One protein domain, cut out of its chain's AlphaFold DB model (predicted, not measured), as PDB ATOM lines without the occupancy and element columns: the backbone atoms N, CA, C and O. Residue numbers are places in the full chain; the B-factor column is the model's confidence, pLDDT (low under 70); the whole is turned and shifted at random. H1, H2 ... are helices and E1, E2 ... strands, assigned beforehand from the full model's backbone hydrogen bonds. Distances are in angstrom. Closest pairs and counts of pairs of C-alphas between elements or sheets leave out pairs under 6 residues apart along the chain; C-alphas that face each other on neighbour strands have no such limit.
ATOM      1  N   ILE A   2     109.001  96.201 104.866       94.31
ATOM      2  CA  ILE A   2     108.062  97.098 104.182       94.31
ATOM      3  C   ILE A   2     106.687  96.425 104.206       94.31
ATOM      4  O   ILE A   2     106.569  95.273 103.797       94.31
ATOM      5  N   VAL A   3     105.669  97.126 104.712       96.00
ATOM      6  CA  VAL A   3     104.293  96.614 104.855       96.00
ATOM      7  C   VAL A   3     103.348  97.544 104.087       96.00
ATOM      8  O   VAL A   3     102.811  98.489 104.665       96.00
ATOM      9  N   PRO A   4     103.205  97.361 102.763       95.12
ATOM     10  CA  PRO A   4     102.407  98.259 101.942       95.12
ATOM     11  C   PRO A   4     100.914  97.935 102.061       95.12
ATOM     12  O   PRO A   4     100.522  96.768 102.047       95.12
ATOM     13  N   SER A   5     100.061  98.959 102.094       97.12
ATOM     14  CA  SER A   5      98.635  98.765 101.819       97.12
ATOM     15  C   SER A   5      98.440  98.419 100.339       97.12
ATOM     16  O   SER A   5      99.037  99.050  99.463       97.12
ATOM     17  N   LEU A   6      97.599  97.427 100.034       96.50
ATOM     18  CA  LEU A   6      97.281  97.080  98.645       96.50
ATOM     19  C   LEU A   6      96.619  98.265  97.913       96.50
ATOM     20  O   LEU A   6      96.048  99.137  98.566       96.50
ATOM     21  N   PRO A   7      96.674  98.337  96.570       95.00
ATOM     22  CA  PRO A   7      95.968  99.379  95.819       95.00
ATOM     23  C   PRO A   7      94.474  99.444  96.190       95.00
ATOM     24  O   PRO A   7      93.805  98.418  96.168       95.00
ATOM     25  N   SER A   8      93.954 100.638  96.497       92.50
ATOM     26  CA  SER A   8      92.612 100.892  97.075       92.50
ATOM     27  C   SER A   8      92.330 100.352  98.482       92.50
ATOM     28  O   SER A   8      91.193 100.445  98.933       92.50
ATOM     29  N   PHE A   9      93.316  99.812  99.200       95.19
ATOM     30  CA  PHE A   9      93.140  99.404 100.596       95.19
ATOM     31  C   PHE A   9      93.731 100.444 101.547       95.19
ATOM     32  O   PHE A   9      94.835 100.945 101.325       95.19
ATOM     33  N   ALA A  10      93.020 100.697 102.648       94.94
ATOM     34  CA  ALA A  10      93.429 101.581 103.738       94.94
ATOM     35  C   ALA A  10      93.922 102.958 103.248       94.94
ATOM     36  O   ALA A  10      93.113 103.798 102.873       94.94
ATOM     37  N   PHE A  11      95.237 103.189 103.251       95.94
ATOM     38  CA  PHE A  11      95.842 104.484 102.922       95.94
ATOM     39  C   PHE A  11      96.370 104.580 101.483       95.94
ATOM     40  O   PHE A  11      96.943 105.601 101.106       95.94
ATOM     41  N   SER A  12      96.212 103.530 100.673       96.19
ATOM     42  CA  SER A  12      96.582 103.563  99.258       96.19
ATOM     43  C   SER A  12      95.533 104.297  98.430       96.19
ATOM     44  O   SER A  12      94.334 104.180  98.672       96.19
ATOM     45  N   ASN A  13      95.988 105.002  97.392       92.94
ATOM     46  CA  ASN A  13      95.098 105.711  96.476       92.94
ATOM     47  C   ASN A  13      94.079 104.760  95.815       92.94
ATOM     48  O   ASN A  13      94.425 103.607  95.512       92.94
ATOM     49  N   PRO A  14      92.860 105.252  95.533       89.69
ATOM     50  CA  PRO A  14      91.850 104.485  94.819       89.69
ATOM     51  C   PRO A  14      92.292 104.182  93.383       89.69
ATOM     52  O   PRO A  14      92.939 104.994  92.715       89.69
ATOM     53  N   ILE A  15      91.929 102.997  92.898       89.44
ATOM     54  CA  ILE A  15      92.183 102.550  91.526       89.44
ATOM     55  C   ILE A  15      91.057 103.018  90.601       89.44
ATOM     56  O   ILE A  15      89.887 103.005  90.967       89.44
ATOM     57  N   THR A  16      91.401 103.388  89.369       86.19
ATOM     58  CA  THR A  16      90.426 103.787  88.334       86.19
ATOM     59  C   THR A  16      90.103 102.664  87.344       86.19
ATOM     60  O   THR A  16      89.338 102.859  86.404       86.19
ATOM     61  N   GLY A  17      90.690 101.483  87.536       88.25
ATOM     62  CA  GLY A  17      90.500 100.309  86.693       88.25
ATOM     63  C   GLY A  17      90.810  99.024  87.456       88.25
ATOM     64  O   GLY A  17      91.353  99.064  88.558       88.25
ATOM     65  N   ILE A  18      90.464  97.880  86.865       89.56
ATOM     66  CA  ILE A  18      90.616  96.572  87.511       89.56
ATOM     67  C   ILE A  18      92.100  96.275  87.754       89.56
ATOM     68  O   ILE A  18      92.905  96.248  86.820       89.56
ATOM     69  N   ILE A  19      92.449  95.994  89.010       94.50
ATOM     70  CA  ILE A  19      93.775  95.515  89.399       94.50
ATOM     71  C   ILE A  19      93.642  94.103  89.961       94.50
ATOM     72  O   ILE A  19      93.125  93.902  91.053       94.50
ATOM     73  N   GLY A  20      94.141  93.127  89.204       95.25
ATOM     74  CA  GLY A  20      94.328  91.760  89.687       95.25
ATOM     75  C   GLY A  20      95.666  91.571  90.419       95.25
ATOM     76  O   GLY A  20      96.543  92.441  90.354       95.25
ATOM     77  N   PRO A  21      95.881  90.400  91.047       95.31
ATOM     78  CA  PRO A  21      97.062  90.125  91.870       95.31
ATOM     79  C   PRO A  21      98.384  90.268  91.099       95.31
ATOM     80  O   PRO A  21      99.353  90.807  91.627       95.31
ATOM     81  N   ARG A  22      98.408  89.881  89.819       96.25
ATOM     82  CA  ARG A  22      99.571  90.049  88.935       96.25
ATOM     83  C   ARG A  22      99.993  91.517  88.797       96.25
ATOM     84  O   ARG A  22     101.152  91.863  89.012       96.25
ATOM     85  N   ARG A  23      99.034  92.406  88.505       95.94
ATOM     86  CA  ARG A  23      99.298  93.847  88.357       95.94
ATOM     87  C   ARG A  23      99.660  94.499  89.691       95.94
ATOM     88  O   ARG A  23     100.552  95.346  89.712       95.94
ATOM     89  N   ALA A  24      99.011  94.094  90.783       96.44
ATOM     90  CA  ALA A  24      99.392  94.522  92.128       96.44
ATOM     91  C   ALA A  24     100.852  94.140  92.433       96.44
ATOM     92  O   ALA A  24     101.607  94.984  92.908       96.44
ATOM     93  N   GLY A  25     101.278  92.933  92.048       95.06
ATOM     94  CA  GLY A  25     102.673  92.499  92.116       95.06
ATOM     95  C   GLY A  25     103.615  93.480  91.426       95.06
ATOM     96  O   GLY A  25     104.507  94.028  92.068       95.06
ATOM     97  N   THR A  26     103.370  93.803  90.152       94.44
ATOM     98  CA  THR A  26     104.188  94.785  89.415       94.44
ATOM     99  C   THR A  26     104.313  96.129  90.150       94.44
ATOM    100  O   THR A  26     105.400  96.704  90.196       94.44
ATOM    101  N   LEU A  27     103.216  96.633  90.727       94.69
ATOM    102  CA  LEU A  27     103.210  97.899  91.467       94.69
ATOM    103  C   LEU A  27     104.043  97.815  92.749       94.69
ATOM    104  O   LEU A  27     104.859  98.701  93.001       94.69
ATOM    105  N   LEU A  28     103.878  96.741  93.525       94.19
ATOM    106  CA  LEU A  28     104.638  96.524  94.754       94.19
ATOM    107  C   LEU A  28     106.127  96.312  94.474       94.19
ATOM    108  O   LEU A  28     106.958  96.860  95.185       94.19
ATOM    109  N   HIS A  29     106.494  95.609  93.402       94.44
ATOM    110  CA  HIS A  29     107.894  95.533  92.988       94.44
ATOM    111  C   HIS A  29     108.449  96.912  92.602       94.44
ATOM    112  O   HIS A  29     109.568  97.256  92.971       94.44
ATOM    113  N   GLY A  30     107.665  97.732  91.894       94.12
ATOM    114  CA  GLY A  30     108.041  99.114  91.599       94.12
ATOM    115  C   GLY A  30     108.245  99.962  92.858       94.12
ATOM    116  O   GLY A  30     109.143 100.799  92.883       94.12
ATOM    117  N   LEU A  31     107.447  99.730  93.908       93.44
ATOM    118  CA  LEU A  31     107.658 100.326  95.228       93.44
ATOM    119  C   LEU A  31     108.978  99.850  95.840       93.44
ATOM    120  O   LEU A  31     109.772 100.696  96.243       93.44
ATOM    121  N   MET A  32     109.231  98.536  95.856       93.69
ATOM    122  CA  MET A  32     110.479  97.976  96.383       93.69
ATOM    123  C   MET A  32     111.683  98.630  95.709       93.69
ATOM    124  O   MET A  32     112.482  99.230  96.407       93.69
ATOM    125  N   ARG A  33     111.721  98.676  94.370       92.94
ATOM    126  CA  ARG A  33     112.809  99.312  93.601       92.94
ATOM    127  C   ARG A  33     113.039 100.793  93.897       92.94
ATOM    128  O   ARG A  33     114.120 101.305  93.632       92.94
ATOM    129  N   LYS A  34     112.009 101.512  94.347       93.81
ATOM    130  CA  LYS A  34     112.132 102.931  94.713       93.81
ATOM    131  C   LYS A  34     112.658 103.122  96.129       93.81
ATOM    132  O   LYS A  34     113.220 104.175  96.409       93.81
ATOM    133  N   LEU A  35     112.411 102.158  97.013       92.19
ATOM    134  CA  LEU A  35     112.826 102.212  98.412       92.19
ATOM    135  C   LEU A  35     114.211 101.591  98.611       92.19
ATOM    136  O   LEU A  35     115.016 102.137  99.357       92.19
ATOM    137  N   GLU A  36     114.482 100.472  97.939       81.88
ATOM    138  CA  GLU A  36     115.700  99.673  98.056       81.88
ATOM    139  C   GLU A  36     116.042  99.059  96.679       81.88
ATOM    140  O   GLU A  36     115.176  98.501  96.005       81.88
ATOM    141  N   ASP A  37     117.300  99.141  96.235       69.12
ATOM    142  CA  ASP A  37     117.751  98.552  94.955       69.12
ATOM    143  C   ASP A  37     118.410  97.180  95.196       69.12
ATOM    144  O   ASP A  37     119.539  96.909  94.792       69.12
ATOM    145  N   GLU A  38     117.704  96.323  95.936       77.44
ATOM    146  CA  GLU A  38     118.191  95.037  96.446       77.44
ATOM    147  C   GLU A  38     117.169  93.918  96.186       77.44
ATOM    148  O   GLU A  38     115.975  94.152  95.964       77.44
ATOM    149  N   ARG A  39     117.641  92.666  96.219       91.25
ATOM    150  CA  ARG A  39     116.759  91.490  96.180       91.25
ATOM    151  C   ARG A  39     116.073  91.333  97.539       91.25
ATOM    152  O   ARG A  39     116.676  91.607  98.570       91.25
ATOM    153  N   TYR A  40     114.830  90.862  97.557       93.12
ATOM    154  CA  TYR A  40     114.020  90.838  98.776       93.12
ATOM    155  C   TYR A  40     113.280  89.517  98.986       93.12
ATOM    156  O   TYR A  40     113.012  88.757  98.055       93.12
ATOM    157  N   ILE A  41     112.941  89.247 100.246       94.06
ATOM    158  CA  ILE A  41     112.061  88.149 100.655       94.06
ATOM    159  C   ILE A  41     110.643  88.700 100.772       94.06
ATOM    160  O   ILE A  41     110.445  89.795 101.299       94.06
ATOM    161  N   VAL A  42     109.654  87.936 100.314       94.50
ATOM    162  CA  VAL A  42     108.241  88.297 100.462       94.50
ATOM    163  C   VAL A  42     107.568  87.371 101.461       94.50
ATOM    164  O   VAL A  42     107.749  86.154 101.422       94.50
ATOM    165  N   GLN A  43     106.767  87.957 102.345       94.94
ATOM    166  CA  GLN A  43     105.834  87.237 103.200       94.94
ATOM    167  C   GLN A  43     104.406  87.549 102.742       94.94
ATOM    168  O   GLN A  43     104.099  88.698 102.431       94.94
ATOM    169  N   GLY A  44     103.542  86.533 102.672       93.81
ATOM    170  CA  GLY A  44     102.158  86.726 102.244       93.81
ATOM    171  C   GLY A  44     101.194  85.641 102.722       93.81
ATOM    172  O   GLY A  44     101.504  84.452 102.709       93.81
ATOM    173  N   GLY A  45     100.001  86.066 103.127       94.62
ATOM    174  CA  GLY A  45      98.797  85.238 103.244       94.62
ATOM    175  C   GLY A  45      97.691  85.819 102.361       94.62
ATOM    176  O   GLY A  45      97.874  86.913 101.827       94.62
ATOM    177  N   ASP A  46      96.570  85.111 102.201       93.69
ATOM    178  CA  ASP A  46      95.409  85.578 101.414       93.69
ATOM    179  C   ASP A  46      95.832  86.130 100.023       93.69
ATOM    180  O   ASP A  46      96.662  85.521  99.337       93.69
ATOM    181  N   TRP A  47      95.356  87.308  99.612       94.69
ATOM    182  CA  TRP A  47      95.771  88.022  98.405       94.69
ATOM    183  C   TRP A  47      97.274  88.269  98.337       94.69
ATOM    184  O   TRP A  47      97.853  88.218  97.253       94.69
ATOM    185  N   GLY A  48      97.931  88.495  99.476       95.25
ATOM    186  CA  GLY A  48      99.380  88.653  99.549       95.25
ATOM    187  C   GLY A  48     100.124  87.417  99.042       95.25
ATOM    188  O   GLY A  48     101.127  87.562  98.348       95.25
ATOM    189  N   ALA A  49      99.606  86.210  99.301       94.44
ATOM    190  CA  ALA A  49     100.184  84.976  98.771       94.44
ATOM    191  C   ALA A  49     100.020  84.881  97.241       94.44
ATOM    192  O   ALA A  49     100.984  84.587  96.529       94.44
ATOM    193  N   HIS A  50      98.841  85.209  96.702       94.25
ATOM    194  CA  HIS A  50      98.626  85.248  95.248       94.25
ATOM    195  C   HIS A  50      99.504  86.294  94.545       94.25
ATOM    196  O   HIS A  50     100.094  86.014  93.502       94.25
ATOM    197  N   ILE A  51      99.615  87.495  95.114       95.25
ATOM    198  CA  ILE A  51     100.441  88.585  94.578       95.25
ATOM    199  C   ILE A  51     101.919  88.190  94.580       95.25
ATOM    200  O   ILE A  51     102.610  88.346  93.572       95.25
ATOM    201  N   ALA A  52     102.401  87.650  95.698       93.50
ATOM    202  CA  ALA A  52     103.777  87.202  95.836       93.50
ATOM    203  C   ALA A  52     104.100  86.014  94.912       93.50
ATOM    204  O   ALA A  52     105.200  85.962  94.371       93.50
ATOM    205  N   SER A  53     103.135  85.126  94.646       92.81
ATOM    206  CA  SER A  53     103.291  84.035  93.670       92.81
ATOM    207  C   SER A  53     103.510  84.569  92.252       92.81
ATOM    208  O   SER A  53     104.420  84.121  91.555       92.81
ATOM    209  N   TRP A  54     102.731  85.577  91.834       94.12
ATOM    210  CA  TRP A  54     102.950  86.260  90.553       94.12
ATOM    211  C   TRP A  54     104.297  86.978  90.500       94.12
ATOM    212  O   TRP A  54     104.981  86.908  89.485       94.12
ATOM    213  N   LEU A  55     104.708  87.627  91.590       92.31
ATOM    214  CA  LEU A  55     106.020  88.266  91.674       92.31
ATOM    215  C   LEU A  55     107.172  87.273  91.543       92.31
ATOM    216  O   LEU A  55     108.101  87.537  90.786       92.31
ATOM    217  N   ALA A  56     107.107  86.144  92.248       92.44
ATOM    218  CA  ALA A  56     108.114  85.094  92.157       92.44
ATOM    219  C   ALA A  56     108.202  84.521  90.733       92.44
ATOM    220  O   ALA A  56     109.297  84.257  90.243       92.44
ATOM    221  N   TYR A  57     107.057  84.375  90.057       93.44
ATOM    222  CA  TYR A  57     106.994  83.903  88.675       93.44
ATOM    223  C   TYR A  57     107.559  84.916  87.669       93.44
ATOM    224  O   TYR A  57     108.339  84.550  86.794       93.44
ATOM    225  N   GLU A  58     107.171  86.189  87.768       93.88
ATOM    226  CA  GLU A  58     107.541  87.200  86.774       93.88
ATOM    227  C   GLU A  58     108.915  87.817  87.011       93.88
ATOM    228  O   GLU A  58     109.561  88.232  86.050       93.88
ATOM    229  N   ARG A  59     109.341  87.925  88.274       92.00
ATOM    230  CA  ARG A  59     110.547  88.645  88.708       92.00
ATOM    231  C   ARG A  59     111.440  87.795  89.616       92.00
ATOM    232  O   ARG A  59     111.772  88.228  90.724       92.00
ATOM    233  N   PRO A  60     111.870  86.605  89.161       92.44
ATOM    234  CA  PRO A  60     112.748  85.741  89.948       92.44
ATOM    235  C   PRO A  60     114.111  86.394  90.240       92.44
ATOM    236  O   PRO A  60     114.766  86.040  91.213       92.44
ATOM    237  N   ASP A  61     114.528  87.379  89.437       92.06
ATOM    238  CA  ASP A  61     115.760  88.157  89.614       92.06
ATOM    239  C   ASP A  61     115.781  88.968  90.919       92.06
ATOM    240  O   ASP A  61     116.829  89.107  91.551       92.06
ATOM    241  N   ALA A  62     114.621  89.478  91.333       90.31
ATOM    242  CA  ALA A  62     114.473  90.335  92.505       90.31
ATOM    243  C   ALA A  62     114.080  89.563  93.777       90.31
ATOM    244  O   ALA A  62     114.023  90.146  94.859       90.31
ATOM    245  N   PHE A  63     113.788  88.268  93.661       87.50
ATOM    246  CA  PHE A  63     113.059  87.507  94.669       87.50
ATOM    247  C   PHE A  63     113.979  86.490  95.366       87.50
ATOM    248  O   PHE A  63     114.351  85.475  94.787       87.50
ATOM    249  N   MET A  64     114.365  86.749  96.619       91.44
ATOM    250  CA  MET A  64     115.279  85.877  97.383       91.44
ATOM    251  C   MET A  64     114.580  84.704  98.068       91.44
ATOM    252  O   MET A  64     115.218  83.698  98.366       91.44
ATOM    253  N   GLY A  65     113.290  84.837  98.371       90.69
ATOM    254  CA  GLY A  65     112.555  83.817  99.106       90.69
ATOM    255  C   GLY A  65     111.105  84.198  99.356       90.69
ATOM    256  O   GLY A  65     110.757  85.379  99.393       90.69
ATOM    257  N   PHE A  66     110.259  83.182  99.513       91.44
ATOM    258  CA  PHE A  66     108.827  83.331  99.745       91.44
ATOM    259  C   PHE A  66     108.436  82.616 101.035       91.44
ATOM    260  O   PHE A  66     108.580  81.399 101.131       91.44
ATOM    261  N   HIS A  67     107.896  83.346 102.006       94.00
ATOM    262  CA  HIS A  67     107.202  82.752 103.140       94.00
ATOM    263  C   HIS A  67     105.682  82.908 102.985       94.00
ATOM    264  O   HIS A  67     105.147  84.016 103.070       94.00
ATOM    265  N   MET A  68     104.982  81.791 102.775       91.62
ATOM    266  CA  MET A  68     103.523  81.749 102.678       91.62
ATOM    267  C   MET A  68     102.894  81.168 103.931       91.62
ATOM    268  O   MET A  68     103.358  80.156 104.446       91.62
ATOM    269  N   VAL A  69     101.781  81.764 104.354       88.94
ATOM    270  CA  VAL A  69     100.923  81.204 105.415       88.94
ATOM    271  C   VAL A  69      99.580  80.688 104.888       88.94
ATOM    272  O   VAL A  69      98.830  80.076 105.638       88.94
ATOM    273  N   SER A  70      99.285  80.901 103.599       83.94
ATOM    274  CA  SER A  70      98.123  80.339 102.904       83.94
ATOM    275  C   SER A  70      98.548  79.806 101.536       83.94
ATOM    276  O   SER A  70      99.235  80.511 100.796       83.94
ATOM    277  N   ILE A  71      98.168  78.566 101.217       81.88
ATOM    278  CA  ILE A  71      98.505  77.885  99.961       81.88
ATOM    279  C   ILE A  71      97.216  77.373  99.321       81.88
ATOM    280  O   ILE A  71      96.501  76.559  99.905       81.88
ATOM    281  N   PHE A  72      96.958  77.810  98.090       74.19
ATOM    282  CA  PHE A  72      95.812  77.383  97.293       74.19
ATOM    283  C   PHE A  72      96.262  76.356  96.255       74.19
ATOM    284  O   PHE A  72      96.589  76.681  95.117       74.19
ATOM    285  N   ALA A  73      96.333  75.097  96.682       75.06
ATOM    286  CA  ALA A  73      96.710  73.978  95.829       75.06
ATOM    287  C   ALA A  73      95.456  73.328  95.217       75.06
ATOM    288  O   ALA A  73      95.054  72.233  95.606       75.06
TER     289      ALA A  73
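What this domain is: This is residues 2 to 73 of the 124 residues of the protein "Alpha/beta hydrolase" of Sphingomonas sp. UV9 (UniProt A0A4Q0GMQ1). A small sheet of two parallel strands, E1 and E2, has the helix H2 packed over one face, and a second helix, H1, begins beside H2 and runs crosswise to it. Before H1, residues 2 to 20 make a wide loop with no named element, on the H1 side of the whole and away from E2. The printed part has 72 residues with two named helices and two named strands, in the order H1, E1, H2, E2; the class is mixed, helices and strands. It is compact, with a radius of gyration of the C-alphas of 11.8 A, and its C-alphas span 32 by 31 by 19 A.

Where its parts are: Begin with the sheet: find C-alpha 40 at (114.020, 90.838, 98.776), where E1 starts; it holds residues 40 to 44 and is 13.0 A long from first to last C-alpha. E2, residues 63 to 68, is the longest strand by residues, at 13.7 A, and ends at C-alpha 68, (103.523, 81.749, 102.678). Between them in the chain look for H2, residues 46 to 58, 19.1 A long. For H1, residues 21 to 35, go to C-alpha 21 at (97.062, 90.125, 91.870); from there the helix runs 20.9 A to C-alpha 35.

How they stand to each other: E1 and E2 are parallel neighbours, with 18 degrees between their directions. Look at C-alphas 41 and 65, which face each other at 4.6 A. Across this pair N 64 and O 40 are 2.8 A apart and N 42 and O 65 are 2.9 A apart, both within hydrogen-bond range. E1, H2 and E2 form a strand-helix-strand unit, two parallel neighbour strands with a helix between them in the chain, and its crossover is right-handed. The closest C-alphas of H2 and E1 are those of Ala 52 and Val 42, 6.5 A apart. Those of H2 and E2 are Ala 56 and Phe 63, 6.0 A apart. Moving outward, H1 and H2 touch, closest at the C-alphas of Pro 21 and Ile 51, 4.6 A apart. Their lines are about perpendicular, at 75 degrees. H1 and E2 are apart. In H1 and H2 every O i to N i+4 pair is within hydrogen-bond range.

The domain as a whole: The two C-alphas farthest apart are those of Lys 34 and Ala 73, at 32.8 A. The printed part has no cut, and the links H1 to E1, E1 to H2 and H2 to E2 are tight. In residues 2 to 20 you will find C-alphas 8 to 19 A from the mean of the C-alphas. The mean pLDDT of the printed part is 91.9; look to residue 37 for the one value under 70.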